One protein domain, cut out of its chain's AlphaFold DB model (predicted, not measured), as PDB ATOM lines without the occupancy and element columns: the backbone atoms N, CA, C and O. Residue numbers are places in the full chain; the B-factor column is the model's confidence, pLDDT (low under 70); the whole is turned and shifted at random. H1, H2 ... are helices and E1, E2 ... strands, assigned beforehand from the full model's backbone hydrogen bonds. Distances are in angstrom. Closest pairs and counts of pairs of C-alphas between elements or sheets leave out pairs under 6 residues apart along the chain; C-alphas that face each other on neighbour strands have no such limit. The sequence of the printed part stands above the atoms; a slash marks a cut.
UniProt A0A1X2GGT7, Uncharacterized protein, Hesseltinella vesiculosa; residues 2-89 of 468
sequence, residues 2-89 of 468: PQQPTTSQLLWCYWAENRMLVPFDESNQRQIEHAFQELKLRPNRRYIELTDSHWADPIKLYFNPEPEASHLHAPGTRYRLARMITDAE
ATOM      1  N   PRO A   2     -34.506  73.441  35.059       55.16
ATOM      2  CA  PRO A   2     -34.189  72.580  33.923       55.16
ATOM      3  C   PRO A   2     -34.092  71.134  34.427       55.16
ATOM      4  O   PRO A   2     -33.474  70.887  35.464       55.16
ATOM      5  N   GLN A   3     -34.724  70.190  33.732       54.66
ATOM      6  CA  GLN A   3     -34.474  68.774  33.996       54.66
ATOM      7  C   GLN A   3     -33.037  68.470  33.561       54.66
ATOM      8  O   GLN A   3     -32.624  68.878  32.474       54.66
ATOM      9  N   GLN A   4     -32.259  67.802  34.415       63.88
ATOM     10  CA  GLN A   4     -30.949  67.313  33.990       63.88
ATOM     11  C   GLN A   4     -31.155  66.240  32.911       63.88
ATOM     12  O   GLN A   4     -32.081  65.436  33.048       63.88
ATOM     13  N   PRO A   5     -30.340  66.222  31.841       70.38
ATOM     14  CA  PRO A   5     -30.471  65.214  30.801       70.38
ATOM     15  C   PRO A   5     -30.249  63.830  31.413       70.38
ATOM     16  O   PRO A   5     -29.214  63.578  32.031       70.38
ATOM     17  N   THR A   6     -31.221  62.935  31.244       78.31
ATOM     18  CA  THR A   6     -31.103  61.532  31.647       78.31
ATOM     19  C   THR A   6     -30.005  60.879  30.819       78.31
ATOM     20  O   THR A   6     -30.198  60.574  29.644       78.31
ATOM     21  N   THR A   7     -28.831  60.693  31.415       87.12
ATOM     22  CA  THR A   7     -27.698  60.033  30.765       87.12
ATOM     23  C   THR A   7     -27.986  58.540  30.662       87.12
ATOM     24  O   THR A   7     -27.710  57.808  31.613       87.12
ATOM     25  N   SER A   8     -28.557  58.087  29.542       90.75
ATOM     26  CA  SER A   8     -28.802  56.662  29.294       90.75
ATOM     27  C   SER A   8     -27.497  55.882  29.480       90.75
ATOM     28  O   SER A   8     -26.497  56.122  28.798       90.75
ATOM     29  N   GLN A   9     -27.495  54.991  30.465       94.31
ATOM     30  CA  GLN A   9     -26.337  54.208  30.854       94.31
ATOM     31  C   GLN A   9     -26.198  53.001  29.927       94.31
ATOM     32  O   GLN A   9     -27.177  52.374  29.521       94.31
ATOM     33  N   LEU A  10     -24.959  52.669  29.582       95.56
ATOM     34  CA  LEU A  10     -24.672  51.491  28.783       95.56
ATOM     35  C   LEU A  10     -24.299  50.315  29.682       95.56
ATOM     36  O   LEU A  10     -23.447  50.457  30.560       95.56
ATOM     37  N   LEU A  11     -24.919  49.165  29.430       96.94
ATOM     38  CA  LEU A  11     -24.763  47.955  30.223       96.94
ATOM     39  C   LEU A  11     -24.430  46.763  29.318       96.94
ATOM     40  O   LEU A  11     -25.221  46.346  28.472       96.94
ATOM     41  N   TRP A  12     -23.244  46.203  29.506       97.25
ATOM     42  CA  TRP A  12     -22.843  44.911  28.977       97.25
ATOM     43  C   TRP A  12     -23.288  43.798  29.921       97.25
ATOM     44  O   TRP A  12     -23.039  43.844  31.129       97.25
ATOM     45  N   CYS A  13     -23.900  42.771  29.346       97.19
ATOM     46  CA  CYS A  13     -24.368  41.585  30.048       97.19
ATOM     47  C   CYS A  13     -23.922  40.319  29.309       97.19
ATOM     48  O   CYS A  13     -23.595  40.355  28.118       97.19
ATOM     49  N   TYR A  14     -23.969  39.181  29.993       96.69
ATOM     50  CA  TYR A  14     -23.820  37.859  29.394       96.69
ATOM     51  C   TYR A  14     -25.029  36.975  29.719       96.69
ATOM     52  O   TYR A  14     -25.678  37.124  30.754       96.69
ATOM     53  N   TRP A  15     -25.350  36.056  28.810       95.50
ATOM     54  CA  TRP A  15     -26.468  35.126  28.965       95.50
ATOM     55  C   TRP A  15     -26.074  33.908  29.802       95.50
ATOM     56  O   TRP A  15     -25.562  32.923  29.266       95.50
ATOM     57  N   ALA A  16     -26.346  33.952  31.104       94.75
ATOM     58  CA  ALA A  16     -26.247  32.803  31.994       94.75
ATOM     59  C   ALA A  16     -27.439  31.842  31.802       94.75
ATOM     60  O   ALA A  16     -28.597  32.255  31.684       94.75
ATOM     61  N   GLU A  17     -27.132  30.541  31.763       86.38
ATOM     62  CA  GLU A  17     -28.083  29.413  31.819       86.38
ATOM     63  C   GLU A  17     -29.326  29.558  30.912       86.38
ATOM     64  O   GLU A  17     -30.447  29.196  31.266       86.38
ATOM     65  N   ASN A  18     -29.116  30.092  29.701       78.75
ATOM     66  CA  ASN A  18     -30.124  30.332  28.657       78.75
ATOM     67  C   ASN A  18     -31.303  31.255  29.035       78.75
ATOM     68  O   ASN A  18     -32.221  31.391  28.224       78.75
ATOM     69  N   ARG A  19     -31.330  31.873  30.227       81.50
ATOM     70  CA  ARG A  19     -32.492  32.659  30.698       81.50
ATOM     71  C   ARG A  19     -32.183  33.920  31.502       81.50
ATOM     72  O   ARG A  19     -33.092  34.729  31.656       81.50
ATOM     73  N   MET A  20     -30.962  34.113  31.996       93.94
ATOM     74  CA  MET A  20     -30.617  35.287  32.805       93.94
ATOM     75  C   MET A  20     -29.558  36.137  32.106       93.94
ATOM     76  O   MET A  20     -28.479  35.650  31.776       93.94
ATOM     77  N   LEU A  21     -29.867  37.415  31.896       96.00
ATOM     78  CA  LEU A  21     -28.885  38.436  31.537       96.00
ATOM     79  C   LEU A  21     -28.202  38.897  32.824       96.00
ATOM     80  O   LEU A  21     -28.819  39.585  33.632       96.00
ATOM     81  N   VAL A  22     -26.946  38.502  33.012       96.62
ATOM     82  CA  VAL A  22     -26.140  38.912  34.167       96.62
ATOM     83  C   VAL A  22     -25.212  40.052  33.730       96.62
ATOM     84  O   VAL A  22     -24.506  39.889  32.728       96.62
ATOM     85  N   PRO A  23     -25.222  41.219  34.400       97.44
ATOM     86  CA  PRO A  23     -24.310  42.314  34.092       97.44
ATOM     87  C   PRO A  23     -22.895  42.020  34.605       97.44
ATOM     88  O   PRO A  23     -22.721  41.416  35.658       97.44
ATOM     89  N   PHE A  24     -21.880  42.502  33.886       97.62
ATOM     90  CA  PHE A  24     -20.499  42.546  34.391       97.62
ATOM     91  C   PHE A  24     -20.329  43.617  35.484       97.62
ATOM     92  O   PHE A  24     -21.093  44.589  35.525       97.62
ATOM     93  N   ASP A  25     -19.283  43.496  36.304       97.38
ATOM     94  CA  ASP A  25     -18.898  44.495  37.311       97.38
ATOM     95  C   ASP A  25     -18.696  45.891  36.682       97.38
ATOM     96  O   ASP A  25     -18.178  46.016  35.572       97.38
ATOM     97  N   GLU A  26     -19.012  46.980  37.395       95.94
ATOM     98  CA  GLU A  26     -18.918  48.369  36.881       95.94
ATOM     99  C   GLU A  26     -17.492  48.789  36.434       95.94
ATOM    100  O   GLU A  26     -17.298  49.678  35.593       95.94
ATOM    101  N   SER A  27     -16.464  48.136  36.980       96.25
ATOM    102  CA  SER A  27     -15.070  48.245  36.530       96.25
ATOM    103  C   SER A  27     -14.861  47.610  35.150       96.25
ATOM    104  O   SER A  27     -14.128  48.153  34.320       96.25
ATOM    105  N   ASN A  28     -15.521  46.487  34.877       97.44
ATOM    106  CA  ASN A  28     -15.450  45.750  33.622       97.44
ATOM    107  C   ASN A  28     -16.372  46.348  32.556       97.44
ATOM    108  O   ASN A  28     -15.939  46.462  31.414       97.44
ATOM    109  N   GLN A  29     -17.554  46.863  32.917       97.19
ATOM    110  CA  GLN A  29     -18.460  47.605  32.020       97.19
ATOM    111  C   GLN A  29     -17.714  48.620  31.133       97.19
ATOM    112  O   GLN A  29     -17.831  48.618  29.905       97.19
ATOM    113  N   ARG A  30     -16.874  49.454  31.762       95.94
ATOM    114  CA  ARG A  30     -16.067  50.480  31.081       95.94
ATOM    115  C   ARG A  30     -14.930  49.898  30.240       95.94
ATOM    116  O   ARG A  30     -14.642  50.437  29.176       95.94
ATOM    117  N   GLN A  31     -14.304  48.806  30.678       96.81
ATOM    118  CA  GLN A  31     -13.239  48.132  29.923       96.81
ATOM    119  C   GLN A  31     -13.783  47.431  28.670       96.81
ATOM    120  O   GLN A  31     -13.175  47.531  27.604       96.81
ATOM    121  N   ILE A  32     -14.945  46.777  28.776       96.75
ATOM    122  CA  ILE A  32     -15.625  46.098  27.666       96.75
ATOM    123  C   ILE A  32     -16.048  47.122  26.610       96.75
ATOM    124  O   ILE A  32     -15.720  46.954  25.437       96.75
ATOM    125  N   GLU A  33     -16.699  48.219  27.011       96.12
ATOM    126  CA  GLU A  33     -17.094  49.271  26.070       96.12
ATOM    127  C   GLU A  33     -15.876  49.967  25.438       96.12
ATOM    128  O   GLU A  33     -15.857  50.162  24.224       96.12
ATOM    129  N   HIS A  34     -14.825  50.279  26.208       95.44
ATOM    130  CA  HIS A  34     -13.594  50.856  25.653       95.44
ATOM    131  C   HIS A  34     -12.954  49.930  24.606       95.44
ATOM    132  O   HIS A  34     -12.604  50.378  23.514       95.44
ATOM    133  N   ALA A  35     -12.845  48.631  24.898       95.44
ATOM    134  CA  ALA A  35     -12.323  47.646  23.955       95.44
ATOM    135  C   ALA A  35     -13.209  47.512  22.705       95.44
ATOM    136  O   ALA A  35     -12.693  47.498  21.588       95.44
ATOM    137  N   PHE A  36     -14.535  47.482  22.865       94.56
ATOM    138  CA  PHE A  36     -15.482  47.437  21.750       94.56
ATOM    139  C   PHE A  36     -15.352  48.654  20.819       94.56
ATOM    140  O   PHE A  36     -15.456  48.518  19.600       94.56
ATOM    141  N   GLN A  37     -15.073  49.840  21.368       94.06
ATOM    142  CA  GLN A  37     -14.819  51.046  20.576       94.06
ATOM    143  C   GLN A  37     -13.412  51.043  19.942       94.06
ATOM    144  O   GLN A  37     -13.289  51.402  18.771       94.06
ATOM    145  N   GLU A  38     -12.364  50.561  20.632       93.56
ATOM    146  CA  GLU A  38     -11.038  50.344  20.016       93.56
ATOM    147  C   GLU A  38     -11.116  49.416  18.795       93.56
ATOM    148  O   GLU A  38     -10.428  49.639  17.799       93.56
ATOM    149  N   LEU A  39     -11.938  48.369  18.859       90.00
ATOM    150  CA  LEU A  39     -12.022  47.333  17.827       90.00
ATOM    151  C   LEU A  39     -12.600  47.836  16.505       90.00
ATOM    152  O   LEU A  39     -12.116  47.427  15.450       90.00
ATOM    153  N   LYS A  40     -13.540  48.789  16.548       88.19
ATOM    154  CA  LYS A  40     -14.034  49.501  15.353       88.19
ATOM    155  C   LYS A  40     -12.915  50.246  14.619       88.19
ATOM    156  O   LYS A  40     -12.995  50.436  13.411       88.19
ATOM    157  N   LEU A  41     -11.867  50.648  15.344       90.50
ATOM    158  CA  LEU A  41     -10.679  51.313  14.803       90.50
ATOM    159  C   LEU A  41      -9.537  50.326  14.487       90.50
ATOM    160  O   LEU A  41      -8.618  50.668  13.742       90.50
ATOM    161  N   ARG A  42      -9.531  49.131  15.099       90.06
ATOM    162  CA  ARG A  42      -8.400  48.182  15.104       90.06
ATOM    163  C   ARG A  42      -8.863  46.708  15.127       90.06
ATOM    164  O   ARG A  42      -8.695  46.038  16.149       90.06
ATOM    165  N   PRO A  43      -9.312  46.136  13.992       84.88
ATOM    166  CA  PRO A  43      -9.834  44.758  13.906       84.88
ATOM    167  C   PRO A  43      -8.796  43.632  14.132       84.88
ATOM    168  O   PRO A  43      -9.113  42.451  13.997       84.88
ATOM    169  N   ASN A  44      -7.543  43.970  14.465       87.06
ATOM    170  CA  ASN A  44      -6.478  42.999  14.746       87.06
ATOM    171  C   ASN A  44      -6.476  42.486  16.197       87.06
ATOM    172  O   ASN A  44      -5.912  41.422  16.459       87.06
ATOM    173  N   ARG A  45      -7.101  43.200  17.147       79.25
ATOM    174  CA  ARG A  45      -7.451  42.610  18.450       79.25
ATOM    175  C   ARG A  45      -8.697  41.735  18.252       79.25
ATOM    176  O   ARG A  45      -9.542  42.050  17.426       79.25
ATOM    177  N   ARG A  46      -8.790  40.611  18.970       87.44
ATOM    178  CA  ARG A  46      -9.938  39.675  18.882       87.44
ATOM    179  C   ARG A  46     -10.572  39.340  20.230       87.44
ATOM    180  O   ARG A  46     -11.671  38.802  20.261       87.44
ATOM    181  N   TYR A  47      -9.882  39.637  21.327       95.44
ATOM    182  CA  TYR A  47     -10.382  39.450  22.681       95.44
ATOM    183  C   TYR A  47      -9.723  40.429  23.650       95.44
ATOM    184  O   TYR A  47      -8.671  41.002  23.345       95.44
ATOM    185  N   ILE A  48     -10.335  40.560  24.822       96.56
ATOM    186  CA  ILE A  48      -9.723  41.079  26.047       96.56
ATOM    187  C   ILE A  48      -9.733  39.992  27.125       96.56
ATOM    188  O   ILE A  48     -10.534  39.058  27.062       96.56
ATOM    189  N   GLU A  49      -8.840  40.111  28.101       97.31
ATOM    190  CA  GLU A  49      -8.880  39.331  29.339       97.31
ATOM    191  C   GLU A  49      -9.403  40.216  30.463       97.31
ATOM    192  O   GLU A  49      -8.999  41.373  30.578       97.31
ATOM    193  N   LEU A  50     -10.320  39.677  31.263       97.25
ATOM    194  CA  LEU A  50     -10.939  40.361  32.396       97.25
ATOM    195  C   LEU A  50     -10.934  39.450  33.622       97.25
ATOM    196  O   LEU A  50     -10.822  38.229  33.516       97.25
ATOM    197  N   THR A  51     -11.082  40.048  34.797       97.25
ATOM    198  CA  THR A  51     -11.411  39.350  36.045       97.25
ATOM    199  C   THR A  51     -12.652  40.029  36.600       97.25
ATOM    200  O   THR A  51     -12.686  41.254  36.697       97.25
ATOM    201  N   ASP A  52     -13.686  39.248  36.879       97.31
ATOM    202  CA  ASP A  52     -15.036  39.719  37.187       97.31
ATOM    203  C   ASP A  52     -15.618  38.835  38.292       97.31
ATOM    204  O   ASP A  52     -15.347  37.632  38.314       97.31
ATOM    205  N   SER A  53     -16.369  39.426  39.219       96.75
ATOM    206  CA  SER A  53     -16.779  38.813  40.488       96.75
ATOM    207  C   SER A  53     -17.541  37.489  40.346       96.75
ATOM    208  O   SER A  53     -17.531  36.671  41.268       96.75
ATOM    209  N   HIS A  54     -18.137  37.236  39.179       94.81
ATOM    210  CA  HIS A  54     -18.866  36.009  38.861       94.81
ATOM    211  C   HIS A  54     -17.972  34.797  38.503       94.81
ATOM    212  O   HIS A  54     -18.496  33.688  38.376       94.81
ATOM    213  N   TRP A  55     -16.647  34.958  38.349       95.69
ATOM    214  CA  TRP A  55     -15.717  33.863  38.025       95.69
ATOM    215  C   TRP A  55     -14.427  33.893  38.859       95.69
ATOM    216  O   TRP A  55     -13.863  34.943  39.140       95.69
ATOM    217  N   ALA A  56     -13.914  32.705  39.199       95.62
ATOM    218  CA  ALA A  56     -12.652  32.553  39.932       95.62
ATOM    219  C   ALA A  56     -11.393  32.713  39.052       95.62
ATOM    220  O   ALA A  56     -10.334  33.069  39.565       95.62
ATOM    221  N   ASP A  57     -11.509  32.454  37.745       96.06
ATOM    222  CA  ASP A  57     -10.418  32.519  36.767       96.06
ATOM    223  C   ASP A  57     -10.626  33.680  35.773       96.06
ATOM    224  O   ASP A  57     -11.774  33.993  35.439       96.06
ATOM    225  N   PRO A  58      -9.549  34.271  35.215       97.00
ATOM    226  CA  PRO A  58      -9.659  35.276  34.165       97.00
ATOM    227  C   PRO A  58     -10.396  34.771  32.916       97.00
ATOM    228  O   PRO A  58     -10.057  33.738  32.330       97.00
ATOM    229  N   ILE A  59     -11.381  35.547  32.472       97.00
ATOM    230  CA  ILE A  59     -12.251  35.237  31.333       97.00
ATOM    231  C   ILE A  59     -11.745  35.923  30.060       97.00
ATOM    232  O   ILE A  59     -11.310  37.075  30.091       97.00
ATOM    233  N   LYS A  60     -11.823  35.230  28.916       97.44
ATOM    234  CA  LYS A  60     -11.447  35.779  27.603       97.44
ATOM    235  C   LYS A  60     -12.708  36.188  26.851       97.44
ATOM    236  O   LYS A  60     -13.493  35.340  26.429       97.44
ATOM    237  N   LEU A  61     -12.910  37.487  26.687       96.88
ATOM    238  CA  LEU A  61     -14.107  38.060  26.081       96.88
ATOM    239  C   LEU A  61     -13.811  38.386  24.614       96.88
ATOM    240  O   LEU A  61     -13.061  39.319  24.325       96.88
ATOM    241  N   TYR A  62     -14.341  37.569  23.699       96.06
ATOM    242  CA  TYR A  62     -14.095  37.664  22.261       96.06
ATOM    243  C   TYR A  62     -15.149  38.538  21.591       96.06
ATOM    244  O   TYR A  62     -16.352  38.282  21.679       96.06
ATOM    245  N   PHE A  63     -14.679  39.542  20.866       94.44
ATOM    246  CA  PHE A  63     -15.528  40.437  20.096       94.44
ATOM    247  C   PHE A  63     -15.472  40.059  18.619       94.44
ATOM    248  O   PHE A  63     -14.389  39.888  18.056       94.44
ATOM    249  N   ASN A  64     -16.640  39.980  17.992       88.94
ATOM    250  CA  ASN A  64     -16.769  39.896  16.542       88.94
ATOM    251  C   ASN A  64     -17.204  41.264  15.975       88.94
ATOM    252  O   ASN A  64     -17.747  42.081  16.721       88.94
ATOM    253  N   PRO A  65     -16.984  41.535  14.671       80.81
ATOM    254  CA  PRO A  65     -17.470  42.762  14.029       80.81
ATOM    255  C   PRO A  65     -18.994  42.915  14.140       80.81
ATOM    256  O   PRO A  65     -19.503  44.017  14.320       80.81
ATOM    257  N   GLU A  66     -19.706  41.788  14.093       80.62
ATOM    258  CA  GLU A  66     -21.116  41.679  14.451       80.62
ATOM    259  C   GLU A  66     -21.241  41.547  15.983       80.62
ATOM    260  O   GLU A  66     -20.745  40.565  16.555       80.62
ATOM    261  N   PRO A  67     -21.900  42.491  16.684       67.00
ATOM    262  CA  PRO A  67     -21.962  42.476  18.145       67.00
ATOM    263  C   PRO A  67     -22.696  41.241  18.684       67.00
ATOM    264  O   PRO A  67     -22.254  40.667  19.674       67.00
ATOM    265  N   GLU A  68     -23.740  40.770  17.996       77.00
ATOM    266  CA  GLU A  68     -24.513  39.569  18.360       77.00
ATOM    267  C   GLU A  68     -23.688  38.270  18.320       77.00
ATOM    268  O   GLU A  68     -23.982  37.315  19.040       77.00
ATOM    269  N   ALA A  69     -22.625  38.241  17.510       82.44
ATOM    270  CA  ALA A  69     -21.697  37.119  17.423       82.44
ATOM    271  C   ALA A  69     -20.574  37.188  18.480       82.44
ATOM    272  O   ALA A  69     -19.727  36.289  18.533       82.44
ATOM    273  N   SER A  70     -20.520  38.240  19.305       89.38
ATOM    274  CA  SER A  70     -19.512  38.388  20.359       89.38
ATOM    275  C   SER A  70     -19.804  37.438  21.526       89.38
ATOM    276  O   SER A  70     -20.944  37.282  21.969       89.38
ATOM    277  N   HIS A  71     -18.765  36.765  22.015       93.44
ATOM    278  CA  HIS A  71     -18.897  35.628  22.919       93.44
ATOM    279  C   HIS A  71     -17.825  35.619  24.008       93.44
ATOM    280  O   HIS A  71     -16.634  35.819  23.771       93.44
ATOM    281  N   LEU A  72     -18.258  35.328  25.228       91.81
ATOM    282  CA  LEU A  72     -17.388  35.142  26.375       91.81
ATOM    283  C   LEU A  72     -16.914  33.687  26.436       91.81
ATOM    284  O   LEU A  72     -17.740  32.776  26.423       91.81
ATOM    285  N   HIS A  73     -15.606  33.465  26.554       94.38
ATOM    286  CA  HIS A  73     -15.031  32.187  26.964       94.38
ATOM    287  C   HIS A  73     -14.658  32.248  28.449       94.38
ATOM    288  O   HIS A  73     -13.673  32.886  28.829       94.38
ATOM    289  N   ALA A  74     -15.434  31.538  29.262       90.50
ATOM    290  CA  ALA A  74     -15.055  31.144  30.614       90.50
ATOM    291  C   ALA A  74     -14.468  29.714  30.581       90.50
ATOM    292  O   ALA A  74     -14.614  29.018  29.565       90.50
ATOM    293  N   PRO A  75     -13.831  29.226  31.659       88.75
ATOM    294  CA  PRO A  75     -13.424  27.826  31.753       88.75
ATOM    295  C   PRO A  75     -14.601  26.873  31.475       88.75
ATOM    296  O   PRO A  75     -15.631  26.917  32.143       88.75
ATOM    297  N   GLY A  76     -14.468  26.035  30.445       90.62
ATOM    298  CA  GLY A  76     -15.466  25.027  30.056       90.62
ATOM    299  C   GLY A  76     -16.712  25.522  29.301       90.62
ATOM    300  O   GLY A  76     -17.352  24.700  28.646       90.62
ATOM    301  N   THR A  77     -17.038  26.821  29.308       94.38
ATOM    302  CA  THR A  77     -18.332  27.332  28.800       94.38
ATOM    303  C   THR A  77     -18.187  28.564  27.904       94.38
ATOM    304  O   THR A  77     -17.318  29.415  28.106       94.38
ATOM    305  N   ARG A  78     -19.079  28.681  26.908       94.81
ATOM    306  CA  ARG A  78     -19.231  29.877  26.068       94.81
ATOM    307  C   ARG A  78     -20.564  30.563  26.352       94.81
ATOM    308  O   ARG A  78     -21.601  29.916  26.236       94.81
ATOM    309  N   TYR A  79     -20.543  31.860  26.644       96.06
ATOM    310  CA  TYR A  79     -21.753  32.667  26.839       96.06
ATOM    311  C   TYR A  79     -21.895  33.705  25.722       96.06
ATOM    312  O   TYR A  79     -20.897  34.230  25.225       96.06
ATOM    313  N   ARG A  80     -23.133  34.019  25.324       95.38
ATOM    314  CA  ARG A  80     -23.410  35.139  24.408       95.38
ATOM    315  C   ARG A  80     -23.366  36.452  25.177       95.38
ATOM    316  O   ARG A  80     -23.855  36.506  26.306       95.38
ATOM    317  N   LEU A  81     -22.822  37.491  24.555       95.94
ATOM    318  CA  LEU A  81     -22.815  38.847  25.097       95.94
ATOM    319  C   LEU A  81     -24.046  39.626  24.619       95.94
ATOM    320  O   LEU A  81     -24.579  39.368  23.542       95.94
ATOM    321  N   ALA A  82     -24.474  40.599  25.415       95.44
ATOM    322  CA  ALA A  82     -25.481  41.585  25.052       95.44
ATOM    323  C   ALA A  82     -24.988  42.983  25.448       95.44
ATOM    324  O   ALA A  82     -24.390  43.153  26.509       95.44
ATOM    325  N   ARG A  83     -25.255  43.978  24.598       95.69
ATOM    326  CA  ARG A  83     -24.938  45.392  24.832       95.69
ATOM    327  C   ARG A  83     -26.246  46.167  24.891       95.69
ATOM    328  O   ARG A  83     -26.831  46.469  23.855       95.69
ATOM    329  N   MET A  84     -26.718  46.438  26.098       95.19
ATOM    330  CA  MET A  84     -27.984  47.113  26.359       95.19
ATOM    331  C   MET A  84     -27.753  48.606  26.595       95.19
ATOM    332  O   MET A  84     -26.750  49.010  27.184       95.19
ATOM    333  N   ILE A  85     -28.699  49.427  26.148       95.31
ATOM    334  CA  ILE A  85     -28.834  50.808  26.607       95.31
ATOM    335  C   ILE A  85     -29.979  50.783  27.610       95.31
ATOM    336  O   ILE A  85     -31.120  50.514  27.240       95.31
ATOM    337  N   THR A  86     -29.657  51.000  28.877       93.88
ATOM    338  CA  THR A  86     -30.648  51.268  29.916       93.88
ATOM    339  C   THR A  86     -30.780  52.774  30.016       93.88
ATOM    340  O   THR A  86     -29.804  53.450  30.346       93.88
ATOM    341  N   ASP A  87     -31.966  53.324  29.778       91.56
ATOM    342  CA  ASP A  87     -32.226  54.669  30.280       91.56
ATOM    343  C   ASP A  87     -31.958  54.687  31.785       91.56
ATOM    344  O   ASP A  87     -32.188  53.692  32.477       91.56
ATOM    345  N   ALA A  88     -31.408  55.795  32.283       77.38
ATOM    346  CA  ALA A  88     -31.167  55.966  33.707       77.38
ATOM    347  C   ALA A  88     -32.521  56.133  34.412       77.38
ATOM    348  O   ALA A  88     -32.943  57.255  34.709       77.38
ATOM    349  N   GLU A  89     -33.210  55.006  34.631       63.66
ATOM    350  CA  GLU A  89     -34.371  54.911  35.506       63.66
ATOM    351  C   GLU A  89     -33.984  55.613  36.800       63.66
ATOM    352  O   GLU A  89     -32.944  55.312  37.391       63.66
TER     353      GLU A  89
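Overview. This is residues 2 to 89 of the 468 residues of an uncharacterized protein of Hesseltinella vesiculosa (UniProt A0A1X2GGT7). A strongly twisted antiparallel sheet of six strands curls round one helix, H1, which packs on one face of it, chiefly on E1 and E3. The tail of residues 2 to 8 adds to the length at one end, while the turn between E5 and E6 lies at the other. The printed part has 88 residues with one named helix and six named strands, in the order E1 E2 H1 E3 E4 E5 E6, and the sheet's order is E2 E1 E6 E5 E4 E3. The class is mixed, helices and strands; the whole is compact, with a radius of gyration of the C-alphas of 13.8 A, yet elongated in outline, spanning 51 by 31 by 21 A.

Arrangement. E1, residues 9 to 16, and E2, residues 20 to 23, form an antiparallel hairpin, with N 14 and O 22 at 2.9 A. H1, residues 26 to 41, is on the sheet, and the two make two layers, a helix on one face of a sheet. The closest C-alphas of E1 and H1 are those of Trp 12 and Gln 29, 6.0 A apart. In H1, 8 of 12 O i to N i+4 pairs are within hydrogen-bond range. E3, residues 47 to 50, comes closest to H1 at the C-alphas of Leu 50 and Asn 28, 7.1 A apart. E3, E4, residues 59 to 62, E5, residues 71 to 74, and E6, residues 77 to 86, form a meander, each strand the antiparallel neighbour of the one before. N 48 and O 61 are 3.0 A apart across E3 and E4, N 73 and O 60 2.8 A across E4 and E5, and N 72 and O 79 2.9 A across E5 and E6. Pairing is staggered: E6 pairs with E5 over residues 77 to 80 and with E1 over residues 81 to 86, where N 84 and O 11 are 2.8 A apart. The edge strands, E2 and E3, are apart.

Along the chain. E1 begins at C-alpha 9, (-26.337, 54.208, 30.854), and is 21.4 A long from first to last C-alpha. H1 begins at C-alpha 26, (-18.918, 48.369, 36.881), and is 23.7 A long. E2, E3, E4 and E5 have four residues each. E6, the longest strand, is 26.9 A long and ends at C-alpha 86, (-30.648, 51.268, 29.916).

Size, cuts and confidence. The C-alphas farthest apart are those of Pro 2 and Gly 76, 51.3 A. The printed part has no cut and no long link. Its mean pLDDT is 90.6; residues 2 to 4, 67 and 89 are under 70.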